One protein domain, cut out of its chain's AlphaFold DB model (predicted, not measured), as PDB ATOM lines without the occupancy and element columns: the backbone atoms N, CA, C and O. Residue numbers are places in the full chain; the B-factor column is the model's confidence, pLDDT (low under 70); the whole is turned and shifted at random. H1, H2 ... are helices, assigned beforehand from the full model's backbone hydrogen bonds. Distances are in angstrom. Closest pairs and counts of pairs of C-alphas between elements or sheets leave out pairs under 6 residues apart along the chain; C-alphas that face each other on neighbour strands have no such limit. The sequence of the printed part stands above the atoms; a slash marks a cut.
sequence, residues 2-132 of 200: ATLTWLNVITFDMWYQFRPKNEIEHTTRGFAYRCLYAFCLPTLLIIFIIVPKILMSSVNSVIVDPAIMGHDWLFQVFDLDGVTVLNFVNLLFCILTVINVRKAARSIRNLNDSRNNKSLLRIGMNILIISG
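AT A GLANCE: This is residues 2 to 132 of the 200 residues of an uncharacterized protein of Strigamia maritima (UniProt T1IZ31). A long helix, H4, is the spine of a rod, with H1 packed along it and H2 on the far side of H1, while H5 folds back beside H4 near its C-terminal part. Residues 21 to 29, 54 to 71 and 110 to 115 stick out as loops and helix ends, with tiny H3 among them. The 131 printed residues hold five named helices, H1 to H5 in chain order, and no named strand: all helix. The whole is only just loose, close to extended, with a radius of gyration of the C-alphas of 20.9 A and spans of 73 by 32 by 14 A.

HOW THE PARTS SIT: H4, residues 73 to 109, is the hub. H1, residues 2 to 18, touches it the same way at a shallow tilt of 22 degrees, closest at the C-alphas of Trp 15 and Thr 97, 4.5 A. H2, residues 28 to 59, touches H4 with residues 45 to 49 alone, closest at Ile 49 and Leu 74, 6.5 A between C-alphas. H1 and H2 form a hairpin, closest at the C-alphas of Thr 5 and Ala 38, 5.1 A. H1, H2 and H4 are an up and down bundle, each running against the one before. H5, residues 117 to 130, forms a hairpin with H4, closest at the C-alphas of Val 98 and Gly 124, 6.2 A. H3, residues 68 to 71, is apart from H2. Every O i to N i+4 pair is within hydrogen-bond range in H1 and H5, 25 of 28 in H2 and 31 of 33 in H4; H3 is too short for one.

IN THESE COORDINATES: H1 begins at C-alpha 2 (14.198, 35.085, 6.438) and is 24.6 A long. H2 is 46.5 A long and H4 51.9 A. H5 ends at C-alpha 130 (3.391, 40.372, -2.440).

THE WHOLE: The C-alphas farthest apart, of Ser 61 and Leu 111, are 72.9 A apart. The printed part has no cut and no long link. Mean pLDDT of the printed part is 71.1; 50 residues are under 70, among them 56 to 76 and 107 to 121.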
ATOM      1  N   ALA A   2      15.282  36.082   6.497       78.75
ATOM      2  CA  ALA A   2      14.198  35.085   6.438       78.75
ATOM      3  C   ALA A   2      12.932  35.550   5.694       78.75
ATOM      4  O   ALA A   2      12.422  34.827   4.844       78.75
ATOM      5  N   THR A   3      12.469  36.780   5.938       79.06
ATOM      6  CA  THR A   3      11.321  37.365   5.222       79.06
ATOM      7  C   THR A   3      11.529  37.391   3.706       79.06
ATOM      8  O   THR A   3      10.607  37.088   2.955       79.06
ATOM      9  N   LEU A   4      12.743  37.699   3.244       76.94
ATOM     10  CA  LEU A   4      13.081  37.762   1.821       76.94
ATOM     11  C   LEU A   4      13.143  36.378   1.180       76.94
ATOM     12  O   LEU A   4      12.685  36.209   0.054       76.94
ATOM     13  N   THR A   5      13.669  35.384   1.895       82.56
ATOM     14  CA  THR A   5      13.698  33.998   1.415       82.56
ATOM     15  C   THR A   5      12.293  33.397   1.377       82.56
ATOM     16  O   THR A   5      11.945  32.709   0.422       82.56
ATOM     17  N   TRP A   6      11.438  33.725   2.347       83.75
ATOM     18  CA  TRP A   6      10.015  33.377   2.298       83.75
ATOM     19  C   TRP A   6       9.305  34.010   1.108       83.75
ATOM     20  O   TRP A   6       8.550  33.350   0.397       83.75
ATOM     21  N   LEU A   7       9.588  35.278   0.850       82.00
ATOM     22  CA  LEU A   7       9.037  36.000  -0.283       82.00
ATOM     23  C   LEU A   7       9.559  35.444  -1.626       82.00
ATOM     24  O   LEU A   7       8.809  35.372  -2.601       82.00
ATOM     25  N   ASN A   8      10.787  34.917  -1.656       82.94
ATOM     26  CA  ASN A   8      11.325  34.140  -2.777       82.94
ATOM     27  C   ASN A   8      10.574  32.827  -3.008       82.94
ATOM     28  O   ASN A   8      10.192  32.526  -4.137       82.94
ATOM     29  N   VAL A   9      10.264  32.089  -1.944       83.75
ATOM     30  CA  VAL A   9       9.441  30.876  -2.041       83.75
ATOM     31  C   VAL A   9       8.034  31.187  -2.546       83.75
ATOM     32  O   VAL A   9       7.530  30.479  -3.417       83.75
ATOM     33  N   ILE A  10       7.408  32.252  -2.041       81.94
ATOM     34  CA  ILE A  10       6.056  32.658  -2.444       81.94
ATOM     35  C   ILE A  10       6.030  33.066  -3.923       81.94
ATOM     36  O   ILE A  10       5.164  32.613  -4.670       81.94
ATOM     37  N   THR A  11       6.983  33.886  -4.373       80.94
ATOM     38  CA  THR A  11       7.053  34.324  -5.779       80.94
ATOM     39  C   THR A  11       7.359  33.174  -6.733       80.94
ATOM     40  O   THR A  11       6.742  33.089  -7.797       80.94
ATOM     41  N   PHE A  12       8.242  32.253  -6.340       83.00
ATOM     42  CA  PHE A  12       8.489  31.021  -7.085       83.00
ATOM     43  C   PHE A  12       7.230  30.158  -7.189       83.00
ATOM     44  O   PHE A  12       6.905  29.685  -8.277       83.00
ATOM     45  N   ASP A  13       6.504  29.956  -6.085       81.00
ATOM     46  CA  ASP A  13       5.298  29.128  -6.089       81.00
ATOM     47  C   ASP A  13       4.195  29.741  -6.960       81.00
ATOM     48  O   ASP A  13       3.609  29.041  -7.784       81.00
ATOM     49  N   MET A  14       3.986  31.060  -6.877       78.25
ATOM     50  CA  MET A  14       3.072  31.772  -7.773       78.25
ATOM     51  C   MET A  14       3.457  31.566  -9.241       78.25
ATOM     52  O   MET A  14       2.620  31.163 -10.052       78.25
ATOM     53  N   TRP A  15       4.727  31.780  -9.594       82.31
ATOM     54  CA  TRP A  15       5.203  31.553 -10.959       82.31
ATOM     55  C   TRP A  15       4.973  30.106 -11.415       82.31
ATOM     56  O   TRP A  15       4.480  29.872 -12.523       82.31
ATOM     57  N   TYR A  16       5.298  29.142 -10.556       80.31
ATOM     58  CA  TYR A  16       5.180  27.712 -10.821       80.31
ATOM     59  C   TYR A  16       3.721  27.259 -10.977       80.31
ATOM     60  O   TYR A  16       3.465  26.339 -11.756       80.31
ATOM     61  N   GLN A  17       2.763  27.893 -10.289       75.88
ATOM     62  CA  GLN A  17       1.327  27.636 -10.453       75.88
ATOM     63  C   GLN A  17       0.780  28.167 -11.785       75.88
ATOM     64  O   GLN A  17      -0.011  27.490 -12.434       75.88
ATOM     65  N   PHE A  18       1.211  29.356 -12.218       72.31
ATOM     66  CA  PHE A  18       0.749  29.952 -13.481       72.31
ATOM     67  C   PHE A  18       1.517  29.461 -14.714       72.31
ATOM     68  O   PHE A  18       1.159  29.803 -15.844       72.31
ATOM     69  N   ARG A  19       2.584  28.678 -14.533       75.56
ATOM     70  CA  ARG A  19       3.297  28.036 -15.636       75.56
ATOM     71  C   ARG A  19       2.413  26.927 -16.234       75.56
ATOM     72  O   ARG A  19       1.936  26.085 -15.478       75.56
ATOM     73  N   PRO A  20       2.223  26.877 -17.565       64.94
ATOM     74  CA  PRO A  20       1.506  25.774 -18.199       64.94
ATOM     75  C   PRO A  20       2.245  24.462 -17.918       64.94
ATOM     76  O   PRO A  20       3.444  24.356 -18.190       64.94
ATOM     77  N   LYS A  21       1.543  23.488 -17.335       70.62
ATOM     78  CA  LYS A  21       2.063  22.146 -17.058       70.62
ATOM     79  C   LYS A  21       1.177  21.103 -17.706       70.62
ATOM     80  O   LYS A  21      -0.042  21.241 -17.700       70.62
ATOM     81  N   ASN A  22       1.826  20.052 -18.191       53.91
ATOM     82  CA  ASN A  22       1.163  18.889 -18.765       53.91
ATOM     83  C   ASN A  22       0.844  17.822 -17.701       53.91
ATOM     84  O   ASN A  22       0.078  16.913 -17.985       53.91
ATOM     85  N   GLU A  23       1.384  17.940 -16.478       52.91
ATOM     86  CA  GLU A  23       1.241  16.928 -15.424       52.91
ATOM     87  C   GLU A  23       0.927  17.544 -14.049       52.91
ATOM     88  O   GLU A  23       1.461  18.589 -13.660       52.91
ATOM     89  N   ILE A  24       0.035  16.873 -13.314       54.34
ATOM     90  CA  ILE A  24      -0.375  17.200 -11.944       54.34
ATOM     91  C   ILE A  24       0.643  16.552 -10.992       54.34
ATOM     92  O   ILE A  24       0.483  15.411 -10.571       54.34
ATOM     93  N   GLU A  25       1.727  17.260 -10.680       53.16
ATOM     94  CA  GLU A  25       2.752  16.777  -9.745       53.16
ATOM     95  C   GLU A  25       2.242  16.804  -8.287       53.16
ATOM     96  O   GLU A  25       1.740  17.825  -7.807       53.16
ATOM     97  N   HIS A  26       2.396  15.689  -7.560       51.34
ATOM     98  CA  HIS A  26       2.045  15.579  -6.140       51.34
ATOM     99  C   HIS A  26       2.869  16.559  -5.276       51.34
ATOM    100  O   HIS A  26       4.093  16.484  -5.177       51.34
ATOM    101  N   THR A  27       2.170  17.483  -4.616       60.03
ATOM    102  CA  THR A  27       2.689  18.755  -4.079       60.03
ATOM    103  C   THR A  27       3.395  18.687  -2.718       60.03
ATOM    104  O   THR A  27       4.095  19.631  -2.345       60.03
ATOM    105  N   THR A  28       3.258  17.599  -1.958       60.50
ATOM    106  CA  THR A  28       3.697  17.538  -0.549       60.50
ATOM    107  C   THR A  28       5.216  17.520  -0.370       60.50
ATOM    108  O   THR A  28       5.734  18.245   0.478       60.50
ATOM    109  N   ARG A  29       5.961  16.764  -1.191       66.69
ATOM    110  CA  ARG A  29       7.439  16.769  -1.141       66.69
ATOM    111  C   ARG A  29       8.016  18.122  -1.562       66.69
ATOM    112  O   ARG A  29       8.950  18.613  -0.936       66.69
ATOM    113  N   GLY A  30       7.415  18.760  -2.567       71.69
ATOM    114  CA  GLY A  30       7.820  20.088  -3.032       71.69
ATOM    115  C   GLY A  30       7.666  21.170  -1.960       71.69
ATOM    116  O   GLY A  30       8.528  22.038  -1.845       71.69
ATOM    117  N   PHE A  31       6.617  21.100  -1.136       72.69
ATOM    118  CA  PHE A  31       6.421  22.035  -0.024       72.69
ATOM    119  C   PHE A  31       7.513  21.904   1.048       72.69
ATOM    120  O   PHE A  31       8.099  22.912   1.438       72.69
ATOM    121  N   ALA A  32       7.858  20.678   1.455       75.62
ATOM    122  CA  ALA A  32       8.892  20.442   2.465       75.62
ATOM    123  C   ALA A  32      10.265  21.004   2.047       75.62
ATOM    124  O   ALA A  32      10.902  21.704   2.833       75.62
ATOM    125  N   TYR A  33      10.692  20.784   0.796       77.81
ATOM    126  CA  TYR A  33      11.950  21.347   0.282       77.81
ATOM    127  C   TYR A  33      11.945  22.878   0.246       77.81
ATOM    128  O   TYR A  33      12.960  23.506   0.543       77.81
ATOM    129  N   ARG A  34      10.803  23.496  -0.073       78.19
ATOM    130  CA  ARG A  34      10.657  24.959  -0.079       78.19
ATOM    131  C   ARG A  34      10.713  25.545   1.329       78.19
ATOM    132  O   ARG A  34      11.371  26.562   1.522       78.19
ATOM    133  N   CYS A  35      10.083  24.901   2.312       77.00
ATOM    134  CA  CYS A  35      10.196  25.297   3.718       77.00
ATOM    135  C   CYS A  35      11.635  25.164   4.223       77.00
ATOM    136  O   CYS A  35      12.143  26.075   4.873       77.00
ATOM    137  N   LEU A  36      12.307  24.062   3.880       82.62
ATOM    138  CA  LEU A  36      13.700  23.838   4.253       82.62
ATOM    139  C   LEU A  36      14.601  24.916   3.641       82.62
ATOM    140  O   LEU A  36      15.386  25.523   4.355       82.62
ATOM    141  N   TYR A  37      14.424  25.254   2.364       83.19
ATOM    142  CA  TYR A  37      15.131  26.372   1.734       83.19
ATOM    143  C   TYR A  37      14.851  27.719   2.426       83.19
ATOM    144  O   TYR A  37      15.791  28.454   2.731       83.19
ATOM    145  N   ALA A  38      13.580  28.024   2.724       78.94
ATOM    146  CA  ALA A  38      13.172  29.289   3.339       78.94
ATOM    147  C   ALA A  38      13.804  29.536   4.712       78.94
ATOM    148  O   ALA A  38      14.081  30.686   5.045       78.94
ATOM    149  N   PHE A  39      14.031  28.480   5.498       79.69
ATOM    150  CA  PHE A  39      14.627  28.587   6.830       79.69
ATOM    151  C   PHE A  39      16.133  28.320   6.840       79.69
ATOM    152  O   PHE A  39      16.877  29.087   7.446       79.69
ATOM    153  N   CYS A  40      16.611  27.287   6.144       81.38
ATOM    154  CA  CYS A  40      18.021  26.905   6.184       81.38
ATOM    155  C   CYS A  40      18.927  27.915   5.478       81.38
ATOM    156  O   CYS A  40      20.032  28.142   5.960       81.38
ATOM    157  N   LEU A  41      18.492  28.549   4.381       80.88
ATOM    158  CA  LEU A  41      19.336  29.518   3.677       80.88
ATOM    159  C   LEU A  41      19.635  30.770   4.534       80.88
ATOM    160  O   LEU A  41      20.813  31.096   4.683       80.88
ATOM    161  N   PRO A  42      18.647  31.444   5.166       78.62
ATOM    162  CA  PRO A  42      18.922  32.517   6.123       78.62
ATOM    163  C   PRO A  42      19.818  32.079   7.274       78.62
ATOM    164  O   PRO A  42      20.736  32.808   7.635       78.62
ATOM    165  N   THR A  43      19.561  30.902   7.851       80.88
ATOM    166  CA  THR A  43      20.347  30.391   8.977       80.88
ATOM    167  C   THR A  43      21.795  30.146   8.572       80.88
ATOM    168  O   THR A  43      22.696  30.564   9.292       80.88
ATOM    169  N   LEU A  44      22.038  29.548   7.404       83.50
ATOM    170  CA  LEU A  44      23.385  29.349   6.873       83.50
ATOM    171  C   LEU A  44      24.096  30.682   6.644       83.50
ATOM    172  O   LEU A  44      25.226  30.835   7.094       83.50
ATOM    173  N   LEU A  45      23.441  31.661   6.012       80.25
ATOM    174  CA  LEU A  45      24.027  32.989   5.802       80.25
ATOM    175  C   LEU A  45      24.389  33.669   7.131       80.25
ATOM    176  O   LEU A  45      25.483  34.203   7.264       80.25
ATOM    177  N   ILE A  46      23.517  33.589   8.140       80.06
ATOM    178  CA  ILE A  46      23.797  34.125   9.480       80.06
ATOM    179  C   ILE A  46      25.003  33.418  10.111       80.06
ATOM    180  O   ILE A  46      25.875  34.086  10.661       80.06
ATOM    181  N   ILE A  47      25.095  32.089  10.000       82.75
ATOM    182  CA  ILE A  47      26.248  31.316  10.487       82.75
ATOM    183  C   ILE A  47      27.531  31.769   9.779       82.75
ATOM    184  O   ILE A  47      28.523  32.042  10.451       82.75
ATOM    185  N   PHE A  48      27.510  31.926   8.453       80.44
ATOM    186  CA  PHE A  48      28.663  32.402   7.680       80.44
ATOM    187  C   PHE A  48      29.083  33.835   8.024       80.44
ATOM    188  O   PHE A  48      30.259  34.158   7.894       80.44
ATOM    189  N   ILE A  49      28.169  34.688   8.490       75.38
ATOM    190  CA  ILE A  49      28.499  36.053   8.925       75.38
ATOM    191  C   ILE A  49      29.025  36.063  10.366       75.38
ATOM    192  O   ILE A  49      30.005  36.744  10.667       75.38
ATOM    193  N   ILE A  50      28.380  35.326  11.273       78.12
ATOM    194  CA  ILE A  50      28.650  35.395  12.715       78.12
ATOM    195  C   ILE A  50      29.852  34.536  13.112       78.12
ATOM    196  O   ILE A  50      30.683  34.991  13.896       78.12
ATOM    197  N   VAL A  51      29.982  33.313  12.587       81.00
ATOM    198  CA  VAL A  51      31.037  32.378  13.017       81.00
ATOM    199  C   VAL A  51      32.440  32.925  12.743       81.00
ATOM    200  O   VAL A  51      33.234  32.950  13.685       81.00
ATOM    201  N   PRO A  52      32.767  33.439  11.540       77.56
ATOM    202  CA  PRO A  52      34.070  34.055  11.303       77.56
ATOM    203  C   PRO A  52      34.324  35.263  12.205       77.56
ATOM    204  O   PRO A  52      35.445  35.435  12.674       77.56
ATOM    205  N   LYS A  53      33.292  36.064  12.514       71.19
ATOM    206  CA  LYS A  53      33.415  37.210  13.429       71.19
ATOM    207  C   LYS A  53      33.749  36.784  14.856       71.19
ATOM    208  O   LYS A  53      34.643  37.366  15.460       71.19
ATOM    209  N   ILE A  54      33.074  35.760  15.382       74.00
ATOM    210  CA  ILE A  54      33.376  35.203  16.711       74.00
ATOM    211  C   ILE A  54      34.800  34.644  16.730       74.00
ATOM    212  O   ILE A  54      35.546  34.911  17.669       74.00
ATOM    213  N   LEU A  55      35.203  33.924  15.677       74.56
ATOM    214  CA  LEU A  55      36.552  33.376  15.571       74.56
ATOM    215  C   LEU A  55      37.607  34.496  15.577       74.56
ATOM    216  O   LEU A  55      38.545  34.448  16.366       74.56
ATOM    217  N   MET A  56      37.416  35.541  14.768       68.56
ATOM    218  CA  MET A  56      38.337  36.680  14.666       68.56
ATOM    219  C   MET A  56      38.409  37.487  15.973       68.56
ATOM    220  O   MET A  56      39.489  37.887  16.402       68.56
ATOM    221  N   SER A  57      37.266  37.684  16.639       65.69
ATOM    222  CA  SER A  57      37.179  38.363  17.937       65.69
ATOM    223  C   SER A  57      37.793  37.547  19.075       65.69
ATOM    224  O   SER A  57      38.282  38.134  20.035       65.69
ATOM    225  N   SER A  58      37.787  36.213  18.992       62.59
ATOM    226  CA  SER A  58      38.459  35.361  19.983       62.59
ATOM    227  C   SER A  58      39.987  35.453  19.897       62.59
ATOM    228  O   SER A  58      40.672  35.237  20.892       62.59
ATOM    229  N   VAL A  59      40.511  35.819  18.721       60.41
ATOM    230  CA  VAL A  59      41.948  36.004  18.469       60.41
ATOM    231  C   VAL A  59      42.393  37.434  18.801       60.41
ATOM    232  O   VAL A  59      43.476  37.622  19.348       60.41
ATOM    233  N   ASN A  60      41.550  38.438  18.540       57.97
ATOM    234  CA  ASN A  60      41.802  39.839  18.881       57.97
ATOM    235  C   ASN A  60      40.927  40.259  20.069       57.97
ATOM    236  O   ASN A  60      39.802  40.716  19.887       57.97
ATOM    237  N   SER A  61      41.446  40.132  21.292       48.38
ATOM    238  CA  SER A  61      40.752  40.414  22.561       48.38
ATOM    239  C   SER A  61      40.469  41.903  22.840       48.38
ATOM    240  O   SER A  61      40.516  42.342  23.990       48.38
ATOM    241  N   VAL A  62      40.206  42.710  21.811       52.06
ATOM    242  CA  VAL A  62      39.832  44.119  21.960       52.06
ATOM    243  C   VAL A  62      38.335  44.228  21.715       52.06
ATOM    244  O   VAL A  62      37.844  43.882  20.645       52.06
ATOM    245  N   ILE A  63      37.627  44.669  22.754       51.62
ATOM    246  CA  ILE A  63      36.185  44.924  22.796       51.62
ATOM    247  C   ILE A  63      35.758  45.630  21.503       51.62
ATOM    248  O   ILE A  63      36.131  46.775  21.256       51.62
ATOM    249  N   VAL A  64      35.018  44.909  20.659       54.44
ATOM    250  CA  VAL A  64      34.532  45.416  19.375       54.44
ATOM    251  C   VAL A  64      33.420  46.419  19.654       54.44
ATOM    252  O   VAL A  64      32.341  46.056  20.119       54.44
ATOM    253  N   ASP A  65      33.707  47.686  19.378       51.62
ATOM    254  CA  ASP A  65      32.752  48.784  19.449       51.62
ATOM    255  C   ASP A  65      31.618  48.554  18.417       51.62
ATOM    256  O   ASP A  65      31.907  48.393  17.222       51.62
ATOM    257  N   PRO A  66      30.330  48.515  18.822       54.19
ATOM    258  CA  PRO A  66      29.208  48.264  17.915       54.19
ATOM    259  C   PRO A  66      29.125  49.257  16.745       54.19
ATOM    260  O   PRO A  66      28.533  48.940  15.715       54.19
ATOM    261  N   ALA A  67      29.731  50.443  16.870       47.84
ATOM    262  CA  ALA A  67      29.759  51.454  15.814       47.84
ATOM    263  C   ALA A  67      30.661  51.080  14.617       47.84
ATOM    264  O   ALA A  67      30.391  51.502  13.491       47.84
ATOM    265  N   ILE A  68      31.692  50.250  14.819       50.78
ATOM    266  CA  ILE A  68      32.624  49.816  13.757       50.78
ATOM    267  C   ILE A  68      32.018  48.674  12.913       50.78
ATOM    268  O   ILE A  68      32.418  48.462  11.767       50.78
ATOM    269  N   MET A  69      30.969  48.001  13.413       51.47
ATOM    270  CA  MET A  69      30.282  46.906  12.708       51.47
ATOM    271  C   MET A  69      29.704  47.298  11.337       51.47
ATOM    272  O   MET A  69      29.483  46.419  10.504       51.47
ATOM    273  N   GLY A  70      29.459  48.589  11.083       50.44
ATOM    274  CA  GLY A  70      28.900  49.077   9.816       50.44
ATOM    275  C   GLY A  70      29.848  48.993   8.609       50.44
ATOM    276  O   GLY A  70      29.377  49.030   7.471       50.44
ATOM    277  N   HIS A  71      31.160  48.852   8.828       54.22
ATOM    278  CA  HIS A  71      32.175  48.840   7.762       54.22
ATOM    279  C   HIS A  71      32.826  47.471   7.510       54.22
ATOM    280  O   HIS A  71      33.748  47.371   6.701       54.22
ATOM    281  N   ASP A  72      32.328  46.400   8.136       67.81
ATOM    282  CA  ASP A  72      32.834  45.051   7.879       67.81
ATOM    283  C   ASP A  72      32.468  44.586   6.464       67.81
ATOM    284  O   ASP A  72      31.292  44.411   6.131       67.81
ATOM    285  N   TRP A  73      33.483  44.308   5.645       69.00
ATOM    286  CA  TRP A  73      33.319  43.805   4.278       69.00
ATOM    287  C   TRP A  73      32.462  42.528   4.218       69.00
ATOM    288  O   TRP A  73      31.666  42.370   3.301       69.00
ATOM    289  N   LEU A  74      32.554  41.650   5.227       67.19
ATOM    290  CA  LEU A  74      31.709  40.453   5.342       67.19
ATOM    291  C   LEU A  74      30.229  40.808   5.483       67.19
ATOM    292  O   LEU A  74      29.376  40.158   4.887       67.19
ATOM    293  N   PHE A  75      29.917  41.840   6.266       68.50
ATOM    294  CA  PHE A  75      28.545  42.302   6.427       68.50
ATOM    295  C   PHE A  75      28.040  42.951   5.134       68.50
ATOM    296  O   PHE A  75      26.924  42.679   4.711       68.50
ATOM    297  N   GLN A  76      28.873  43.730   4.442       68.31
ATOM    298  CA  GLN A  76      28.496  44.314   3.150       68.31
ATOM    299  C   GLN A  76      28.241  43.244   2.076       68.31
ATOM    300  O   GLN A  76      27.184  43.245   1.451       68.31
ATOM    301  N   VAL A  77      29.145  42.276   1.915       70.06
ATOM    302  CA  VAL A  77      29.015  41.231   0.886       70.06
ATOM    303  C   VAL A  77      27.845  40.288   1.180       70.06
ATOM    304  O   VAL A  77      27.053  39.968   0.297       70.06
ATOM    305  N   PHE A  78      27.690  39.818   2.419       67.38
ATOM    306  CA  PHE A  78      26.668  38.805   2.703       67.38
ATOM    307  C   PHE A  78      25.307  39.388   3.087       67.38
ATOM    308  O   PHE A  78      24.293  38.775   2.753       67.38
ATOM    309  N   ASP A  79      25.257  40.547   3.752       66.62
ATOM    310  CA  ASP A  79      23.988  41.168   4.143       66.62
ATOM    311  C   ASP A  79      23.430  42.062   3.029       66.62
ATOM    312  O   ASP A  79      22.306  41.850   2.583       66.62
ATOM    313  N   LEU A  80      24.215  43.007   2.497       67.12
ATOM    314  CA  LEU A  80      23.739  43.931   1.457       67.12
ATOM    315  C   LEU A  80      23.678  43.286   0.061       67.12
ATOM    316  O   LEU A  80      22.623  43.345  -0.586       67.12
ATOM    317  N   ASP A  81      24.748  42.633  -0.406       68.44
ATOM    318  CA  ASP A  81      24.742  42.048  -1.759       68.44
ATOM    319  C   ASP A  81      23.883  40.777  -1.823       68.44
ATOM    320  O   ASP A  81      23.110  40.592  -2.768       68.44
ATOM    321  N   GLY A  82      23.913  39.943  -0.777       71.62
ATOM    322  CA  GLY A  82      23.060  38.754  -0.669       71.62
ATOM    323  C   GLY A  82      21.561  39.080  -0.733       71.62
ATOM    324  O   GLY A  82      20.811  38.452  -1.489       71.62
ATOM    325  N   VAL A  83      21.118  40.113  -0.006       74.75
ATOM    326  CA  VAL A  83      19.735  40.625  -0.074       74.75
ATOM    327  C   VAL A  83      19.393  41.127  -1.475       74.75
ATOM    328  O   VAL A  83      18.284  40.894  -1.964       74.75
ATOM    329  N   THR A  84      20.337  41.793  -2.138       74.81
ATOM    330  CA  THR A  84      20.146  42.340  -3.486       74.81
ATOM    331  C   THR A  84      19.933  41.234  -4.518       74.81
ATOM    332  O   THR A  84      18.989  41.313  -5.308       74.81
ATOM    333  N   VAL A  85      20.723  40.157  -4.467       78.44
ATOM    334  CA  VAL A  85      20.565  38.996  -5.359       78.44
ATOM    335  C   VAL A  85      19.205  38.325  -5.160       78.44
ATOM    336  O   VAL A  85      18.486  38.086  -6.132       78.44
ATOM    337  N   LEU A  86      18.803  38.071  -3.911       77.69
ATOM    338  CA  LEU A  86      17.490  37.494  -3.592       77.69
ATOM    339  C   LEU A  86      16.340  38.363  -4.122       77.69
ATOM    340  O   LEU A  86      15.397  37.845  -4.721       77.69
ATOM    341  N   ASN A  87      16.437  39.685  -3.968       76.50
ATOM    342  CA  ASN A  87      15.456  40.625  -4.509       76.50
ATOM    343  C   ASN A  87      15.404  40.620  -6.039       76.50
ATOM    344  O   ASN A  87      14.317  40.685  -6.614       76.50
ATOM    345  N   PHE A  88      16.551  40.502  -6.706       79.44
ATOM    346  CA  PHE A  88      16.598  40.396  -8.161       79.44
ATOM    347  C   PHE A  88      15.904  39.121  -8.660       79.44
ATOM    348  O   PHE A  88      15.100  39.167  -9.593       79.44
ATOM    349  N   VAL A  89      16.140  37.985  -7.997       81.38
ATOM    350  CA  VAL A  89      15.454  36.722  -8.314       81.38
ATOM    351  C   VAL A  89      13.941  36.842  -8.076       81.38
ATOM    352  O   VAL A  89      13.152  36.392  -8.910       81.38
ATOM    353  N   ASN A  90      13.515  37.507  -6.996       82.12
ATOM    354  CA  ASN A  90      12.096  37.776  -6.721       82.12
ATOM    355  C   ASN A  90      11.447  38.618  -7.824       82.12
ATOM    356  O   ASN A  90      10.341  38.307  -8.275       82.12
ATOM    357  N   LEU A  91      12.149  39.653  -8.296       80.69
ATOM    358  CA  LEU A  91      11.695  40.474  -9.412       80.69
ATOM    359  C   LEU A  91      11.514  39.630 -10.672       80.69
ATOM    360  O   LEU A  91      10.480  39.730 -11.334       80.69
ATOM    361  N   LEU A  92      12.489  38.774 -10.985       83.06
ATOM    362  CA  LEU A  92      12.427  37.896 -12.145       83.06
ATOM    363  C   LEU A  92      11.190  36.987 -12.076       83.06
ATOM    364  O   LEU A  92      10.404  36.955 -13.025       83.06
ATOM    365  N   PHE A  93      10.951  36.319 -10.942       81.38
ATOM    366  CA  PHE A  93       9.750  35.498 -10.761       81.38
ATOM    367  C   PHE A  93       8.460  36.314 -10.832       81.38
ATOM    368  O   PHE A  93       7.485  35.854 -11.429       81.38
ATOM    369  N   CYS A  94       8.440  37.538 -10.308       80.50
ATOM    370  CA  CYS A  94       7.292  38.431 -10.429       80.50
ATOM    371  C   CYS A  94       6.983  38.762 -11.897       80.50
ATOM    372  O   CYS A  94       5.840  38.616 -12.336       80.50
ATOM    373  N   ILE A  95       7.992  39.166 -12.674       81.44
ATOM    374  CA  ILE A  95       7.846  39.488 -14.100       81.44
ATOM    375  C   ILE A  95       7.327  38.262 -14.858       81.44
ATOM    376  O   ILE A  95       6.345  38.361 -15.599       81.44
ATOM    377  N   LEU A  96       7.929  37.092 -14.628       82.12
ATOM    378  CA  LEU A  96       7.504  35.839 -15.249       82.12
ATOM    379  C   LEU A  96       6.065  35.461 -14.862       82.12
ATOM    380  O   LEU A  96       5.289  35.041 -15.722       82.12
ATOM    381  N   THR A  97       5.679  35.659 -13.600       81.88
ATOM    382  CA  THR A  97       4.307  35.429 -13.117       81.88
ATOM    383  C   THR A  97       3.321  36.336 -13.842       81.88
ATOM    384  O   THR A  97       2.327  35.854 -14.380       81.88
ATOM    385  N   VAL A  98       3.604  37.639 -13.938       79.50
ATOM    386  CA  VAL A  98       2.740  38.600 -14.642       79.50
ATOM    387  C   VAL A  98       2.616  38.254 -16.127       79.50
ATOM    388  O   VAL A  98       1.520  38.339 -16.685       79.50
ATOM    389  N   ILE A  99       3.703  37.828 -16.780       82.38
ATOM    390  CA  ILE A  99       3.669  37.365 -18.174       82.38
ATOM    391  C   ILE A  99       2.755  36.141 -18.312       82.38
ATOM    392  O   ILE A  99       1.897  36.126 -19.199       82.38
ATOM    393  N   ASN A 100       2.894  35.147 -17.434       81.25
ATOM    394  CA  ASN A 100       2.078  33.933 -17.459       81.25
ATOM    395  C   ASN A 100       0.599  34.230 -17.180       81.25
ATOM    396  O   ASN A 100      -0.261  33.780 -17.933       81.25
ATOM    397  N   VAL A 101       0.297  35.076 -16.191       79.75
ATOM    398  CA  VAL A 101      -1.069  35.540 -15.900       79.75
ATOM    399  C   VAL A 101      -1.658  36.282 -17.099       79.75
ATOM    400  O   VAL A 101      -2.803  36.039 -17.466       79.75
ATOM    401  N   ARG A 102      -0.887  37.146 -17.774       78.31
ATOM    402  CA  ARG A 102      -1.336  37.838 -18.997       78.31
ATOM    403  C   ARG A 102      -1.591  36.877 -20.155       78.31
ATOM    404  O   ARG A 102      -2.496  37.133 -20.948       78.31
ATOM    405  N   LYS A 103      -0.793  35.815 -20.291       79.88
ATOM    406  CA  LYS A 103      -1.007  34.762 -21.296       79.88
ATOM    407  C   LYS A 103      -2.271  33.958 -20.983       79.88
ATOM    408  O   LYS A 103      -3.127  33.843 -21.855       79.88
ATOM    409  N   ALA A 104      -2.439  33.504 -19.741       74.38
ATOM    410  CA  ALA A 104      -3.629  32.784 -19.286       74.38
ATOM    411  C   ALA A 104      -4.902  33.636 -19.429       74.38
ATOM    412  O   ALA A 104      -5.898  33.194 -19.994       74.38
ATOM    413  N   ALA A 105      -4.844  34.903 -19.014       73.06
ATOM    414  CA  ALA A 105      -5.951  35.835 -19.162       73.06
ATOM    415  C   ALA A 105      -6.292  36.108 -20.630       73.06
ATOM    416  O   ALA A 105      -7.469  36.212 -20.949       73.06
ATOM    417  N   ARG A 106      -5.304  36.197 -21.535       73.94
ATOM    418  CA  ARG A 106      -5.561  36.303 -22.983       73.94
ATOM    419  C   ARG A 106      -6.233  35.050 -23.543       73.94
ATOM    420  O   ARG A 106      -7.184  35.187 -24.300       73.94
ATOM    421  N   SER A 107      -5.798  33.864 -23.117       68.25
ATOM    422  CA  SER A 107      -6.423  32.594 -23.510       68.25
ATOM    423  C   SER A 107      -7.901  32.526 -23.115       68.25
ATOM    424  O   SER A 107      -8.711  32.024 -23.882       68.25
ATOM    425  N   ILE A 108      -8.257  33.054 -21.938       68.31
ATOM    426  CA  ILE A 108      -9.642  33.094 -21.439       68.31
ATOM    427  C   ILE A 108     -10.428  34.262 -22.060       68.31
ATOM    428  O   ILE A 108     -11.618  34.143 -22.330       68.31
ATOM    429  N   ARG A 109      -9.777  35.405 -22.303       59.94
ATOM    430  CA  ARG A 109     -10.401  36.628 -22.838       59.94
ATOM    431  C   ARG A 109     -10.912  36.468 -24.267       59.94
ATOM    432  O   ARG A 109     -11.891  37.124 -24.597       59.94
ATOM    433  N   ASN A 110     -10.337  35.568 -25.067       57.62
ATOM    434  CA  ASN A 110     -10.907  35.205 -26.371       57.62
ATOM    435  C   ASN A 110     -12.356  34.666 -26.276       57.62
ATOM    436  O   ASN A 110     -12.999  34.519 -27.307       57.62
ATOM    437  N   LEU A 111     -12.877  34.400 -25.068       57.16
ATOM    438  CA  LEU A 111     -14.248  33.943 -24.822       57.16
ATOM    439  C   LEU A 111     -15.179  35.001 -24.195       57.16
ATOM    440  O   LEU A 111     -16.375  34.754 -24.121       57.16
ATOM    441  N   ASN A 112     -14.683  36.146 -23.703       54.75
ATOM    442  CA  ASN A 112     -15.524  37.129 -23.000       54.75
ATOM    443  C   ASN A 112     -14.955  38.550 -23.102       54.75
ATOM    444  O   ASN A 112     -13.924  38.868 -22.497       54.75
ATOM    445  N   ASP A 113     -15.649  39.416 -23.840       52.59
ATOM    446  CA  ASP A 113     -15.151  40.741 -24.197       52.59
ATOM    447  C   ASP A 113     -15.652  41.864 -23.261       52.59
ATOM    448  O   ASP A 113     -16.735  41.814 -22.676       52.59
ATOM    449  N   SER A 114     -14.831  42.911 -23.141       52.78
ATOM    450  CA  SER A 114     -15.065  44.236 -22.520       52.78
ATOM    451  C   SER A 114     -14.839  44.497 -21.011       52.78
ATOM    452  O   SER A 114     -14.401  45.601 -20.688       52.78
ATOM    453  N   ARG A 115     -15.024  43.570 -20.050       55.44
ATOM    454  CA  ARG A 115     -15.004  43.956 -18.601       55.44
ATOM    455  C   ARG A 115     -13.663  43.785 -17.851       55.44
ATOM    456  O   ARG A 115     -13.563  44.139 -16.677       55.44
ATOM    457  N   ASN A 116     -12.615  43.269 -18.504       57.09
ATOM    458  CA  ASN A 116     -11.534  42.535 -17.815       57.09
ATOM    459  C   ASN A 116     -10.167  43.248 -17.647       57.09
ATOM    460  O   ASN A 116      -9.253  42.690 -17.043       57.09
ATOM    461  N   ASN A 117      -9.975  44.476 -18.146       61.19
ATOM    462  CA  ASN A 117      -8.664  45.149 -18.027       61.19
ATOM    463  C   ASN A 117      -8.383  45.674 -16.602       61.19
ATOM    464  O   ASN A 117      -7.247  45.594 -16.129       61.19
ATOM    465  N   LYS A 118      -9.406  46.168 -15.884       66.56
ATOM    466  CA  LYS A 118      -9.249  46.670 -14.501       66.56
ATOM    467  C   LYS A 118      -8.967  45.545 -13.496       66.56
ATOM    468  O   LYS A 118      -8.178  45.740 -12.575       66.56
ATOM    469  N   SER A 119      -9.585  44.375 -13.666       68.75
ATOM    470  CA  SER A 119      -9.346  43.193 -12.823       68.75
ATOM    471  C   SER A 119      -7.930  42.647 -13.015       68.75
ATOM    472  O   SER A 119      -7.258  42.360 -12.028       68.75
ATOM    473  N   LEU A 120      -7.437  42.590 -14.256       67.25
ATOM    474  CA  LEU A 120      -6.075  42.146 -14.562       67.25
ATOM    475  C   LEU A 120      -5.009  43.074 -13.961       67.25
ATOM    476  O   LEU A 120      -4.021  42.598 -13.404       67.25
ATOM    477  N   LEU A 121      -5.218  44.391 -14.046       67.81
ATOM    478  CA  LEU A 121      -4.309  45.379 -13.460       67.81
ATOM    479  C   LEU A 121      -4.293  45.269 -11.929       67.81
ATOM    480  O   LEU A 121      -3.219  45.268 -11.334       67.81
ATOM    481  N   ARG A 122      -5.459  45.062 -11.302       74.62
ATOM    482  CA  ARG A 122      -5.564  44.799  -9.858       74.62
ATOM    483  C   ARG A 122      -4.825  43.521  -9.447       74.62
ATOM    484  O   ARG A 122      -4.109  43.537  -8.454       74.62
ATOM    485  N   ILE A 123      -4.964  42.435 -10.208       71.50
ATOM    486  CA  ILE A 123      -4.240  41.177  -9.955       71.50
ATOM    487  C   ILE A 123      -2.729  41.398 -10.078       71.50
ATOM    488  O   ILE A 123      -1.984  40.987  -9.194       71.50
ATOM    489  N   GLY A 124      -2.280  42.096 -11.124       70.56
ATOM    490  CA  GLY A 124      -0.869  42.437 -11.309       70.56
ATOM    491  C   GLY A 124      -0.307  43.275 -10.160       70.56
ATOM    492  O   GLY A 124       0.763  42.956  -9.652       70.56
ATOM    493  N   MET A 125      -1.044  44.294  -9.705       72.31
ATOM    494  CA  MET A 125      -0.649  45.114  -8.554       72.31
ATOM    495  C   MET A 125      -0.565  44.297  -7.262       72.31
ATOM    496  O   MET A 125       0.393  44.446  -6.514       72.31
ATOM    497  N   ASN A 126      -1.521  43.402  -7.015       75.31
ATOM    498  CA  ASN A 126      -1.501  42.544  -5.831       75.31
ATOM    499  C   ASN A 126      -0.296  41.595  -5.831       75.31
ATOM    500  O   ASN A 126       0.382  41.466  -4.815       75.31
ATOM    501  N   ILE A 127       0.007  40.976  -6.976       74.38
ATOM    502  CA  ILE A 127       1.193  40.120  -7.135       74.38
ATOM    503  C   ILE A 127       2.466  40.931  -6.878       74.38
ATOM    504  O   ILE A 127       3.366  40.450  -6.202       74.38
ATOM    505  N   LEU A 128       2.518  42.170  -7.365       73.06
ATOM    506  CA  LEU A 128       3.668  43.060  -7.229       73.06
ATOM    507  C   LEU A 128       3.896  43.532  -5.778       73.06
ATOM    508  O   LEU A 128       5.035  43.649  -5.336       73.06
ATOM    509  N   ILE A 129       2.825  43.734  -5.002       73.25
ATOM    510  CA  ILE A 129       2.905  44.025  -3.558       73.25
ATOM    511  C   ILE A 129       3.466  42.816  -2.790       73.25
ATOM    512  O   ILE A 129       4.347  42.964  -1.940       73.25
ATOM    513  N   ILE A 130       2.976  41.614  -3.108       73.00
ATOM    514  CA  ILE A 130       3.391  40.372  -2.440       73.00
ATOM    515  C   ILE A 130       4.815  39.972  -2.849       73.00
ATOM    516  O   ILE A 130       5.537  39.380  -2.054       73.00
ATOM    517  N   SER A 131       5.245  40.323  -4.063       70.50
ATOM    518  CA  SER A 131       6.537  39.922  -4.623       70.50
ATOM    519  C   SER A 131       7.738  40.743  -4.170       70.50
ATOM    520  O   SER A 131       8.839  40.519  -4.671       70.50
ATOM    521  N   GLY A 132       7.574  41.667  -3.220       68.31
ATOM    522  CA  GLY A 132       8.721  42.392  -2.669       68.31
ATOM    523  C   GLY A 132       9.123  43.631  -3.442       68.31
ATOM    524  O   GLY A 132      10.230  44.114  -3.240       68.31
TER     525      GLY A 132